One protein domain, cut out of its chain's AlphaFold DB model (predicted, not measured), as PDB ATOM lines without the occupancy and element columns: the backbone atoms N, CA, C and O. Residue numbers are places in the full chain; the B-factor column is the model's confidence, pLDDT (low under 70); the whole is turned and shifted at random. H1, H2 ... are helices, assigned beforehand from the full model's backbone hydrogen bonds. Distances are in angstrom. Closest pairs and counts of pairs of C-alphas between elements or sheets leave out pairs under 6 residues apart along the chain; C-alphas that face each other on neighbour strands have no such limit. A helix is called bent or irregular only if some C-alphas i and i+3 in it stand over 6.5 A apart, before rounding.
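What this domain is: This is residues 144 to 217 of the 390 residues of a protein of Thermosipho melanesiensis (strain DSM 12029 / CIP 104789 / BI429) (UniProt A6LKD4). A compact body of three helices is built round the sharply kinked H4, which folds back on itself near residue 198, with the small H3 packed on it and H2 set across residues 194 to 197. H1 leads away from this body, and residues 144 to 152, of which 149 to 152 belong to H1, stick out free. The printed part has 74 residues with four named helices, H1, H2, H3 and H4 in chain order, no named strand, and the class all helix. The whole is compact, with a radius of gyration of the C-alphas of 12.2 A and spans of 37 by 25 by 20 A.

How they stand to each other: H4, residues 191 to 214, has a kink of 132 degrees near residue 198 and is irregular, with C-alphas 197 and 200 9.5 A apart; its line is a rough one. H3, residues 184 to 189, touches H4, with C-alphas Leu 184 and Ala 209 closest at 5.4 A. They run opposite ways at a steep tilt of 58 degrees. H2, residues 170 to 178, touches H4 at residues 194 to 197 alone, with C-alphas Arg 172 and Ile 197 closest at 7.3 A. Their lines are about perpendicular, at 85 degrees. H1, residues 149 to 158, is close to H4 but not clearly touching; the closest C-alphas, Met 157 and Phe 212, are 7.7 A apart. H1 is apart from H2 and from H3, and H2 is apart from H3. Every O i to N i+4 pair is within hydrogen-bond range in H1, H2 and H3, and 15 of 20 in H4.

Where its parts are: H4 measures 17.0 A from first to last C-alpha, ending at C-alpha 214 (-45.988, -14.420, -38.100). H3 measures 8.9 A, H2 12.7 A and H1 14.2 A, with C-alpha 149 at (-31.606, -20.861, -50.263).

The domain as a whole: The C-alphas of Lys 147 and Lys 192, 37.4 A apart, are the two farthest apart. Without residues 144 to 152 the body spans 28 by 21 by 19 A. The link from H1 to H2 is long; those from H2 to H3 and H3 to H4 are tight. The printed part has no cut, its mean pLDDT is 94.3, and no printed residue is under 70.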
ATOM      1  N   LYS A 144     -31.853 -16.516 -55.355       81.44
ATOM      2  CA  LYS A 144     -33.055 -16.906 -56.121       81.44
ATOM      3  C   LYS A 144     -32.879 -18.147 -57.008       81.44
ATOM      4  O   LYS A 144     -33.874 -18.738 -57.416       81.44
ATOM      5  N   PHE A 145     -31.640 -18.522 -57.326       81.31
ATOM      6  CA  PHE A 145     -31.303 -19.718 -58.108       81.31
ATOM      7  C   PHE A 145     -30.528 -20.753 -57.281       81.31
ATOM      8  O   PHE A 145     -30.091 -21.774 -57.807       81.31
ATOM      9  N   CYS A 146     -30.306 -20.482 -55.995       86.12
ATOM     10  CA  CYS A 146     -29.503 -21.329 -55.131       86.12
ATOM     11  C   CYS A 146     -30.361 -22.440 -54.522       86.12
ATOM     12  O   CYS A 146     -31.376 -22.158 -53.880       86.12
ATOM     13  N   LYS A 147     -29.911 -23.693 -54.655       87.50
ATOM     14  CA  LYS A 147     -30.582 -24.854 -54.054       87.50
ATOM     15  C   LYS A 147     -30.605 -24.818 -52.521       87.50
ATOM     16  O   LYS A 147     -31.575 -25.276 -51.948       87.50
ATOM     17  N   TYR A 148     -29.601 -24.197 -51.892       91.06
ATOM     18  CA  TYR A 148     -29.488 -24.077 -50.429       91.06
ATOM     19  C   TYR A 148     -30.269 -22.887 -49.838       91.06
ATOM     20  O   TYR A 148     -30.125 -22.551 -48.662       91.06
ATOM     21  N   SER A 149     -30.989 -22.129 -50.676       90.38
ATOM     22  CA  SER A 149     -31.606 -20.861 -50.263       90.38
ATOM     23  C   SER A 149     -32.678 -21.048 -49.195       90.38
ATOM     24  O   SER A 149     -32.819 -20.181 -48.333       90.38
ATOM     25  N   PHE A 150     -33.395 -22.169 -49.227       89.31
ATOM     26  CA  PHE A 150     -34.425 -22.493 -48.249       89.31
ATOM     27  C   PHE A 150     -33.815 -22.729 -46.864       89.31
ATOM     28  O   PHE A 150     -34.193 -22.059 -45.907       89.31
ATOM     29  N   GLU A 151     -32.796 -23.582 -46.773       92.38
ATOM     30  CA  GLU A 151     -32.090 -23.886 -45.527       92.38
ATOM     31  C   GLU A 151     -31.406 -22.638 -44.967       92.38
ATOM     32  O   GLU A 151     -31.533 -22.338 -43.783       92.38
ATOM     33  N   CYS A 152     -30.757 -21.847 -45.830       94.25
ATOM     34  CA  CYS A 152     -30.157 -20.572 -45.435       94.25
ATOM     35  C   CYS A 152     -31.193 -19.593 -44.871       94.25
ATOM     36  O   CYS A 152     -30.903 -18.874 -43.919       94.25
ATOM     37  N   THR A 153     -32.391 -19.549 -45.459       92.81
ATOM     38  CA  THR A 153     -33.478 -18.682 -44.986       92.81
ATOM     39  C   THR A 153     -33.979 -19.142 -43.622       92.81
ATOM     40  O   THR A 153     -34.134 -18.310 -42.737       92.81
ATOM     41  N   ASN A 154     -34.173 -20.448 -43.424       93.44
ATOM     42  CA  ASN A 154     -34.598 -21.004 -42.137       93.44
ATOM     43  C   ASN A 154     -33.571 -20.736 -41.034       93.44
ATOM     44  O   ASN A 154     -33.936 -20.374 -39.921       93.44
ATOM     45  N   GLU A 155     -32.286 -20.855 -41.358       95.69
ATOM     46  CA  GLU A 155     -31.201 -20.559 -40.429       95.69
ATOM     47  C   GLU A 155     -31.189 -19.073 -40.030       95.69
ATOM     48  O   GLU A 155     -31.139 -18.747 -38.848       95.69
ATOM     49  N   LEU A 156     -31.322 -18.153 -40.992       95.56
ATOM     50  CA  LEU A 156     -31.450 -16.717 -40.704       95.56
ATOM     51  C   LEU A 156     -32.725 -16.389 -39.914       95.56
ATOM     52  O   LEU A 156     -32.700 -15.519 -39.047       95.56
ATOM     53  N   MET A 157     -33.824 -17.095 -40.183       95.75
ATOM     54  CA  MET A 157     -35.073 -16.967 -39.432       95.75
ATOM     55  C   MET A 157     -34.925 -17.415 -37.979       95.75
ATOM     56  O   MET A 157     -35.503 -16.776 -37.104       95.75
ATOM     57  N   ALA A 158     -34.139 -18.461 -37.702       95.44
ATOM     58  CA  ALA A 158     -33.869 -18.910 -36.335       95.44
ATOM     59  C   ALA A 158     -33.169 -17.820 -35.506       95.44
ATOM     60  O   ALA A 158     -33.488 -17.634 -34.336       95.44
ATOM     61  N   TYR A 159     -32.290 -17.037 -36.139       95.12
ATOM     62  CA  TYR A 159     -31.664 -15.852 -35.539       95.12
ATOM     63  C   TYR A 159     -32.510 -14.577 -35.640       95.12
ATOM     64  O   TYR A 159     -32.042 -13.516 -35.233       95.12
ATOM     65  N   ARG A 160     -33.710 -14.656 -36.232       96.31
ATOM     66  CA  ARG A 160     -34.577 -13.509 -36.535       96.31
ATOM     67  C   ARG A 160     -33.783 -12.369 -37.190       96.31
ATOM     68  O   ARG A 160     -33.837 -11.218 -36.770       96.31
ATOM     69  N   ASP A 161     -32.998 -12.713 -38.209       95.81
ATOM     70  CA  ASP A 161     -31.983 -11.840 -38.800       95.81
ATOM     71  C   ASP A 161     -32.584 -10.739 -39.700       95.81
ATOM     72  O   ASP A 161     -33.334 -11.008 -40.641       95.81
ATOM     73  N   ILE A 162     -32.187  -9.482 -39.471       95.75
ATOM     74  CA  ILE A 162     -32.649  -8.309 -40.238       95.75
ATOM     75  C   ILE A 162     -32.339  -8.407 -41.741       95.75
ATOM     76  O   ILE A 162     -33.059  -7.830 -42.560       95.75
ATOM     77  N   SER A 163     -31.295  -9.138 -42.141       91.69
ATOM     78  CA  SER A 163     -30.913  -9.287 -43.552       91.69
ATOM     79  C   SER A 163     -31.992  -9.944 -44.414       91.69
ATOM     80  O   SER A 163     -31.980  -9.754 -45.631       91.69
ATOM     81  N   LEU A 164     -32.958 -10.639 -43.805       93.81
ATOM     82  CA  LEU A 164     -34.142 -11.181 -44.477       93.81
ATOM     83  C   LEU A 164     -35.027 -10.091 -45.103       93.81
ATOM     84  O   LEU A 164     -35.755 -10.353 -46.063       93.81
ATOM     85  N   ILE A 165     -34.962  -8.857 -44.593       94.56
ATOM     86  CA  ILE A 165     -35.820  -7.760 -45.033       94.56
ATOM     87  C   ILE A 165     -35.267  -7.089 -46.286       94.56
ATOM     88  O   ILE A 165     -34.203  -6.459 -46.301       94.56
ATOM     89  N   ARG A 166     -36.051  -7.139 -47.368       89.44
ATOM     90  CA  ARG A 166     -35.662  -6.524 -48.638       89.44
ATOM     91  C   ARG A 166     -35.668  -5.003 -48.516       89.44
ATOM     92  O   ARG A 166     -36.615  -4.389 -48.021       89.44
ATOM     93  N   GLY A 167     -34.631  -4.384 -49.081       87.12
ATOM     94  CA  GLY A 167     -34.464  -2.928 -49.111       87.12
ATOM     95  C   GLY A 167     -33.593  -2.366 -47.984       87.12
ATOM     96  O   GLY A 167     -33.311  -1.162 -47.992       87.12
ATOM     97  N   ILE A 168     -33.114  -3.217 -47.073       91.81
ATOM     98  CA  ILE A 168     -32.092  -2.863 -46.085       91.81
ATOM     99  C   ILE A 168     -30.713  -3.163 -46.683       91.81
ATOM    100  O   ILE A 168     -30.281  -4.306 -46.774       91.81
ATOM    101  N   GLY A 169     -30.035  -2.119 -47.164       89.12
ATOM    102  CA  GLY A 169     -28.640  -2.216 -47.608       89.12
ATOM    103  C   GLY A 169     -27.660  -2.111 -46.436       89.12
ATOM    104  O   GLY A 169     -28.048  -1.668 -45.356       89.12
ATOM    105  N   LYS A 170     -26.381  -2.438 -46.679       88.31
ATOM    106  CA  LYS A 170     -25.300  -2.461 -45.670       88.31
ATOM    107  C   LYS A 170     -25.291  -1.227 -44.753       88.31
ATOM    108  O   LYS A 170     -25.395  -1.376 -43.547       88.31
ATOM    109  N   TYR A 171     -25.303  -0.029 -45.335       91.38
ATOM    110  CA  TYR A 171     -25.312   1.229 -44.579       91.38
ATOM    111  C   TYR A 171     -26.511   1.375 -43.624       91.38
ATOM    112  O   TYR A 171     -26.371   1.829 -42.494       91.38
ATOM    113  N   ARG A 172     -27.721   0.987 -44.058       93.81
ATOM    114  CA  ARG A 172     -28.914   1.071 -43.196       93.81
ATOM    115  C   ARG A 172     -28.921  -0.016 -42.128       93.81
ATOM    116  O   ARG A 172     -29.461   0.216 -41.056       93.81
ATOM    117  N   LEU A 173     -28.340  -1.176 -42.428       93.06
ATOM    118  CA  LEU A 173     -28.152  -2.242 -41.454       93.06
ATOM    119  C   LEU A 173     -27.189  -1.807 -40.341       93.06
ATOM    120  O   LEU A 173     -27.482  -2.040 -39.179       93.06
ATOM    121  N   GLU A 174     -26.078  -1.153 -40.687       93.62
ATOM    122  CA  GLU A 174     -25.126  -0.594 -39.713       93.62
ATOM    123  C   GLU A 174     -25.802   0.453 -38.821       93.62
ATOM    124  O   GLU A 174     -25.767   0.317 -37.602       93.62
ATOM    125  N   LYS A 175     -26.554   1.392 -39.411       95.00
ATOM    126  CA  LYS A 175     -27.357   2.352 -38.640       95.00
ATOM    127  C   LYS A 175     -28.345   1.691 -37.687       95.00
ATOM    128  O   LYS A 175     -28.442   2.099 -36.543       95.00
ATOM    129  N   LEU A 176     -29.092   0.677 -38.129       96.25
ATOM    130  CA  LEU A 176     -30.025  -0.032 -37.244       96.25
ATOM    131  C   LEU A 176     -29.312  -0.593 -36.004       96.25
ATOM    132  O   LEU A 176     -29.810  -0.416 -34.894       96.25
ATOM    133  N   LYS A 177     -28.120  -1.169 -36.186       95.00
ATOM    134  CA  LYS A 177     -27.305  -1.689 -35.082       95.00
ATOM    135  C   LYS A 177     -26.846  -0.598 -34.115       95.00
ATOM    136  O   LYS A 177     -26.899  -0.826 -32.913       95.00
ATOM    137  N   GLU A 178     -26.466   0.584 -34.609       95.38
ATOM    138  CA  GLU A 178     -26.131   1.747 -33.760       95.38
ATOM    139  C   GLU A 178     -27.303   2.152 -32.850       95.38
ATOM    140  O   GLU A 178     -27.100   2.568 -31.715       95.38
ATOM    141  N   TYR A 179     -28.542   1.967 -33.315       94.94
ATOM    142  CA  TYR A 179     -29.760   2.216 -32.534       94.94
ATOM    143  C   TYR A 179     -30.189   1.047 -31.628       94.94
ATOM    144  O   TYR A 179     -31.250   1.136 -30.993       94.94
ATOM    145  N   GLY A 180     -29.395  -0.029 -31.570       96.06
ATOM    146  CA  GLY A 180     -29.680  -1.252 -30.815       96.06
ATOM    147  C   GLY A 180     -30.647  -2.220 -31.506       96.06
ATOM    148  O   GLY A 180     -31.092  -3.171 -30.878       96.06
ATOM    149  N   ILE A 181     -30.980  -2.000 -32.783       97.56
ATOM    150  CA  ILE A 181     -31.937  -2.818 -33.538       97.56
ATOM    151  C   ILE A 181     -31.177  -3.924 -34.276       97.56
ATOM    152  O   ILE A 181     -30.540  -3.674 -35.304       97.56
ATOM    153  N   ASN A 182     -31.235  -5.150 -33.749       96.50
ATOM    154  CA  ASN A 182     -30.424  -6.284 -34.200       96.50
ATOM    155  C   ASN A 182     -31.246  -7.439 -34.795       96.50
ATOM    156  O   ASN A 182     -30.710  -8.219 -35.589       96.50
ATOM    157  N   THR A 183     -32.534  -7.521 -34.467       98.12
ATOM    158  CA  THR A 183     -33.445  -8.601 -34.862       98.12
ATOM    159  C   THR A 183     -34.695  -8.094 -35.591       98.12
ATOM    160  O   THR A 183     -34.957  -6.892 -35.698       98.12
ATOM    161  N   LEU A 184     -35.482  -9.029 -36.132       98.12
ATOM    162  CA  LEU A 184     -36.797  -8.736 -36.696       98.12
ATOM    163  C   LEU A 184     -37.788  -8.218 -35.646       98.12
ATOM    164  O   LEU A 184     -38.602  -7.363 -35.987       98.12
ATOM    165  N   ASP A 185     -37.722  -8.693 -34.401       98.38
ATOM    166  CA  ASP A 185     -38.575  -8.194 -33.314       98.38
ATOM    167  C   ASP A 185     -38.232  -6.750 -32.983       98.38
ATOM    168  O   ASP A 185     -39.122  -5.900 -32.974       98.38
ATOM    169  N   ASP A 186     -36.936  -6.442 -32.871       98.06
ATOM    170  CA  ASP A 186     -36.476  -5.080 -32.604       98.06
ATOM    171  C   ASP A 186     -37.008  -4.099 -33.656       98.06
ATOM    172  O   ASP A 186     -37.386  -2.976 -33.317       98.06
ATOM    173  N   LEU A 187     -37.075  -4.505 -34.934       97.50
ATOM    174  CA  LEU A 187     -37.682  -3.686 -35.989       97.50
ATOM    175  C   LEU A 187     -39.151  -3.378 -35.680       97.50
ATOM    176  O   LEU A 187     -39.574  -2.231 -35.830       97.50
ATOM    177  N   VAL A 188     -39.928  -4.390 -35.284       97.50
ATOM    178  CA  VAL A 188     -41.370  -4.270 -35.018       97.50
ATOM    179  C   VAL A 188     -41.653  -3.475 -33.743       97.50
ATOM    180  O   VAL A 188     -42.626  -2.721 -33.720       97.50
ATOM    181  N   GLU A 189     -40.807  -3.597 -32.724       97.62
ATOM    182  CA  GLU A 189     -40.935  -2.904 -31.438       97.62
ATOM    183  C   GLU A 189     -40.459  -1.443 -31.517       97.62
ATOM    184  O   GLU A 189     -41.092  -0.538 -30.972       97.62
ATOM    185  N   ASN A 190     -39.396  -1.159 -32.277       96.81
ATOM    186  CA  ASN A 190     -38.756   0.161 -32.334       96.81
ATOM    187  C   ASN A 190     -39.200   1.012 -33.540       96.81
ATOM    188  O   ASN A 190     -38.394   1.730 -34.144       96.81
ATOM    189  N   GLN A 191     -40.488   0.989 -33.903       95.44
ATOM    190  CA  GLN A 191     -40.977   1.604 -35.153       95.44
ATOM    191  C   GLN A 191     -40.657   3.100 -35.291       95.44
ATOM    192  O   GLN A 191     -40.445   3.571 -36.408       95.44
ATOM    193  N   LYS A 192     -40.588   3.852 -34.181       95.12
ATOM    194  CA  LYS A 192     -40.211   5.279 -34.190       95.12
ATOM    195  C   LYS A 192     -38.783   5.483 -34.719       95.12
ATOM    196  O   LYS A 192     -38.597   6.228 -35.676       95.12
ATOM    197  N   LYS A 193     -37.808   4.735 -34.193       95.62
ATOM    198  CA  LYS A 193     -36.409   4.760 -34.660       95.62
ATOM    199  C   LYS A 193     -36.286   4.247 -36.098       95.62
ATOM    200  O   LYS A 193     -35.597   4.835 -36.929       95.62
ATOM    201  N   VAL A 194     -37.023   3.186 -36.447       95.50
ATOM    202  CA  VAL A 194     -37.083   2.700 -37.839       95.50
ATOM    203  C   VAL A 194     -37.619   3.797 -38.772       95.50
ATOM    204  O   VAL A 194     -37.103   3.968 -39.881       95.50
ATOM    205  N   LYS A 195     -38.590   4.602 -38.319       95.44
ATOM    206  CA  LYS A 195     -39.134   5.733 -39.082       95.44
ATOM    207  C   LYS A 195     -38.109   6.818 -39.371       95.44
ATOM    208  O   LYS A 195     -38.092   7.332 -40.490       95.44
ATOM    209  N   GLU A 196     -37.223   7.119 -38.436       94.88
ATOM    210  CA  GLU A 196     -36.140   8.090 -38.640       94.88
ATOM    211  C   GLU A 196     -35.157   7.629 -39.731       94.88
ATOM    212  O   GLU A 196     -34.740   8.419 -40.582       94.88
ATOM    213  N   ILE A 197     -34.859   6.325 -39.785       94.38
ATOM    214  CA  ILE A 197     -33.904   5.743 -40.743       94.38
ATOM    215  C   ILE A 197     -34.523   5.564 -42.140       94.38
ATOM    216  O   ILE A 197     -33.876   5.830 -43.162       94.38
ATOM    217  N   PHE A 198     -35.765   5.073 -42.214       94.06
ATOM    218  CA  PHE A 198     -36.395   4.638 -43.469       94.06
ATOM    219  C   PHE A 198     -37.461   5.596 -44.007       94.06
ATOM    220  O   PHE A 198     -37.853   5.466 -45.175       94.06
ATOM    221  N   LYS A 199     -37.908   6.573 -43.210       92.75
ATOM    222  CA  LYS A 199     -38.902   7.589 -43.581       92.75
ATOM    223  C   LYS A 199     -40.155   6.941 -44.190       92.75
ATOM    224  O   LYS A 199     -40.776   6.081 -43.569       92.75
ATOM    225  N   GLY A 200     -40.504   7.277 -45.433       89.12
ATOM    226  CA  GLY A 200     -41.683   6.738 -46.124       89.12
ATOM    227  C   GLY A 200     -41.659   5.224 -46.398       89.12
ATOM    228  O   GLY A 200     -42.663   4.676 -46.833       89.12
ATOM    229  N   LYS A 201     -40.544   4.519 -46.154       92.88
ATOM    230  CA  LYS A 201     -40.447   3.057 -46.354       92.88
ATOM    231  C   LYS A 201     -40.725   2.238 -45.093       92.88
ATOM    232  O   LYS A 201     -40.730   1.013 -45.174       92.88
ATOM    233  N   THR A 202     -40.966   2.891 -43.959       94.69
ATOM    234  CA  THR A 202     -41.124   2.250 -42.641       94.69
ATOM    235  C   THR A 202     -42.186   1.163 -42.650       94.69
ATOM    236  O   THR A 202     -41.864   0.019 -42.351       94.69
ATOM    237  N   ASN A 203     -43.401   1.464 -43.119       94.56
ATOM    238  CA  ASN A 203     -44.502   0.494 -43.155       94.56
ATOM    239  C   ASN A 203     -44.121  -0.782 -43.914       94.56
ATOM    240  O   ASN A 203     -44.408  -1.883 -43.464       94.56
ATOM    241  N   LYS A 204     -43.394  -0.648 -45.029       96.00
ATOM    242  CA  LYS A 204     -42.913  -1.788 -45.815       96.00
ATOM    243  C   LYS A 204     -41.837  -2.605 -45.091       96.00
ATOM    244  O   LYS A 204     -41.780  -3.818 -45.271       96.00
ATOM    245  N   ILE A 205     -40.954  -1.968 -44.324       96.94
ATOM    246  CA  ILE A 205     -39.942  -2.671 -43.522       96.94
ATOM    247  C   ILE A 205     -40.621  -3.447 -42.390       96.94
ATOM    248  O   ILE A 205     -40.395  -4.649 -42.263       96.94
ATOM    249  N   ILE A 206     -41.517  -2.792 -41.649       97.62
ATOM    250  CA  ILE A 206     -42.263  -3.404 -40.542       97.62
ATOM    251  C   ILE A 206     -43.157  -4.544 -41.035       97.62
ATOM    252  O   ILE A 206     -43.141  -5.625 -40.457       97.62
ATOM    253  N   ALA A 207     -43.893  -4.349 -42.132       97.62
ATOM    254  CA  ALA A 207     -44.755  -5.385 -42.697       97.62
ATOM    255  C   ALA A 207     -43.967  -6.623 -43.145       97.62
ATOM    256  O   ALA A 207     -44.425  -7.739 -42.931       97.62
ATOM    257  N   GLN A 208     -42.774  -6.449 -43.727       97.69
ATOM    258  CA  GLN A 208     -41.904  -7.583 -44.061       97.69
ATOM    259  C   GLN A 208     -41.419  -8.320 -42.807       97.69
ATOM    260  O   GLN A 208     -41.443  -9.547 -42.801       97.69
ATOM    261  N   ALA A 209     -41.023  -7.602 -41.750       98.00
ATOM    262  CA  ALA A 209     -40.606  -8.223 -40.491       98.00
ATOM    263  C   ALA A 209     -41.752  -9.029 -39.862       98.00
ATOM    264  O   ALA A 209     -41.580 -10.211 -39.576       98.00
ATOM    265  N   LYS A 210     -42.947  -8.434 -39.774       98.25
ATOM    266  CA  LYS A 210     -44.167  -9.117 -39.323       98.25
ATOM    267  C   LYS A 210     -44.499 -10.339 -40.168       98.25
ATOM    268  O   LYS A 210     -44.785 -11.392 -39.617       98.25
ATOM    269  N   ALA A 211     -44.402 -10.234 -41.495       97.81
ATOM    270  CA  ALA A 211     -44.677 -11.359 -42.383       97.81
ATOM    271  C   ALA A 211     -43.788 -12.567 -42.055       97.81
ATOM    272  O   ALA A 211     -44.281 -13.692 -41.979       97.81
ATOM    273  N   PHE A 212     -42.492 -12.333 -41.825       97.12
ATOM    274  CA  PHE A 212     -41.542 -13.378 -41.438       97.12
ATOM    275  C   PHE A 212     -41.809 -13.938 -40.037       97.12
ATOM    276  O   PHE A 212     -41.842 -15.158 -39.882       97.12
ATOM    277  N   LEU A 213     -42.027 -13.075 -39.039       97.62
ATOM    278  CA  LEU A 213     -42.285 -13.480 -37.651       97.62
ATOM    279  C   LEU A 213     -43.583 -14.288 -37.516       97.62
ATOM    280  O   LEU A 213     -43.607 -15.337 -36.880       97.62
ATOM    281  N   GLU A 214     -44.648 -13.829 -38.170       97.00
ATOM    282  CA  GLU A 214     -45.988 -14.420 -38.100       97.00
ATOM    283  C   GLU A 214     -46.205 -15.521 -39.152       97.00
ATOM    284  O   GLU A 214     -47.261 -16.149 -39.183       97.00
ATOM    285  N   LYS A 215     -45.217 -15.748 -40.034       94.75
ATOM    286  CA  LYS A 215     -45.260 -16.706 -41.156       94.75
ATOM    287  C   LYS A 215     -46.521 -16.567 -42.016       94.75
ATOM    288  O   LYS A 215     -47.080 -17.555 -42.489       94.75
ATOM    289  N   LYS A 216     -46.968 -15.329 -42.229       95.69
ATOM    290  CA  LYS A 216     -48.183 -15.023 -42.989       95.69
ATOM    291  C   LYS A 216     -47.991 -13.820 -43.897       95.69
ATOM    292  O   LYS A 216     -47.046 -13.049 -43.759       95.69
ATOM    293  N   VAL A 217     -48.904 -13.667 -44.847       96.94
ATOM    294  CA  VAL A 217     -48.920 -12.500 -45.728       96.94
ATOM    295  C   VAL A 217     -49.450 -11.290 -44.963       96.94
ATOM    296  O   VAL A 217     -50.478 -11.381 -44.299       96.94
TER     297      VAL A 217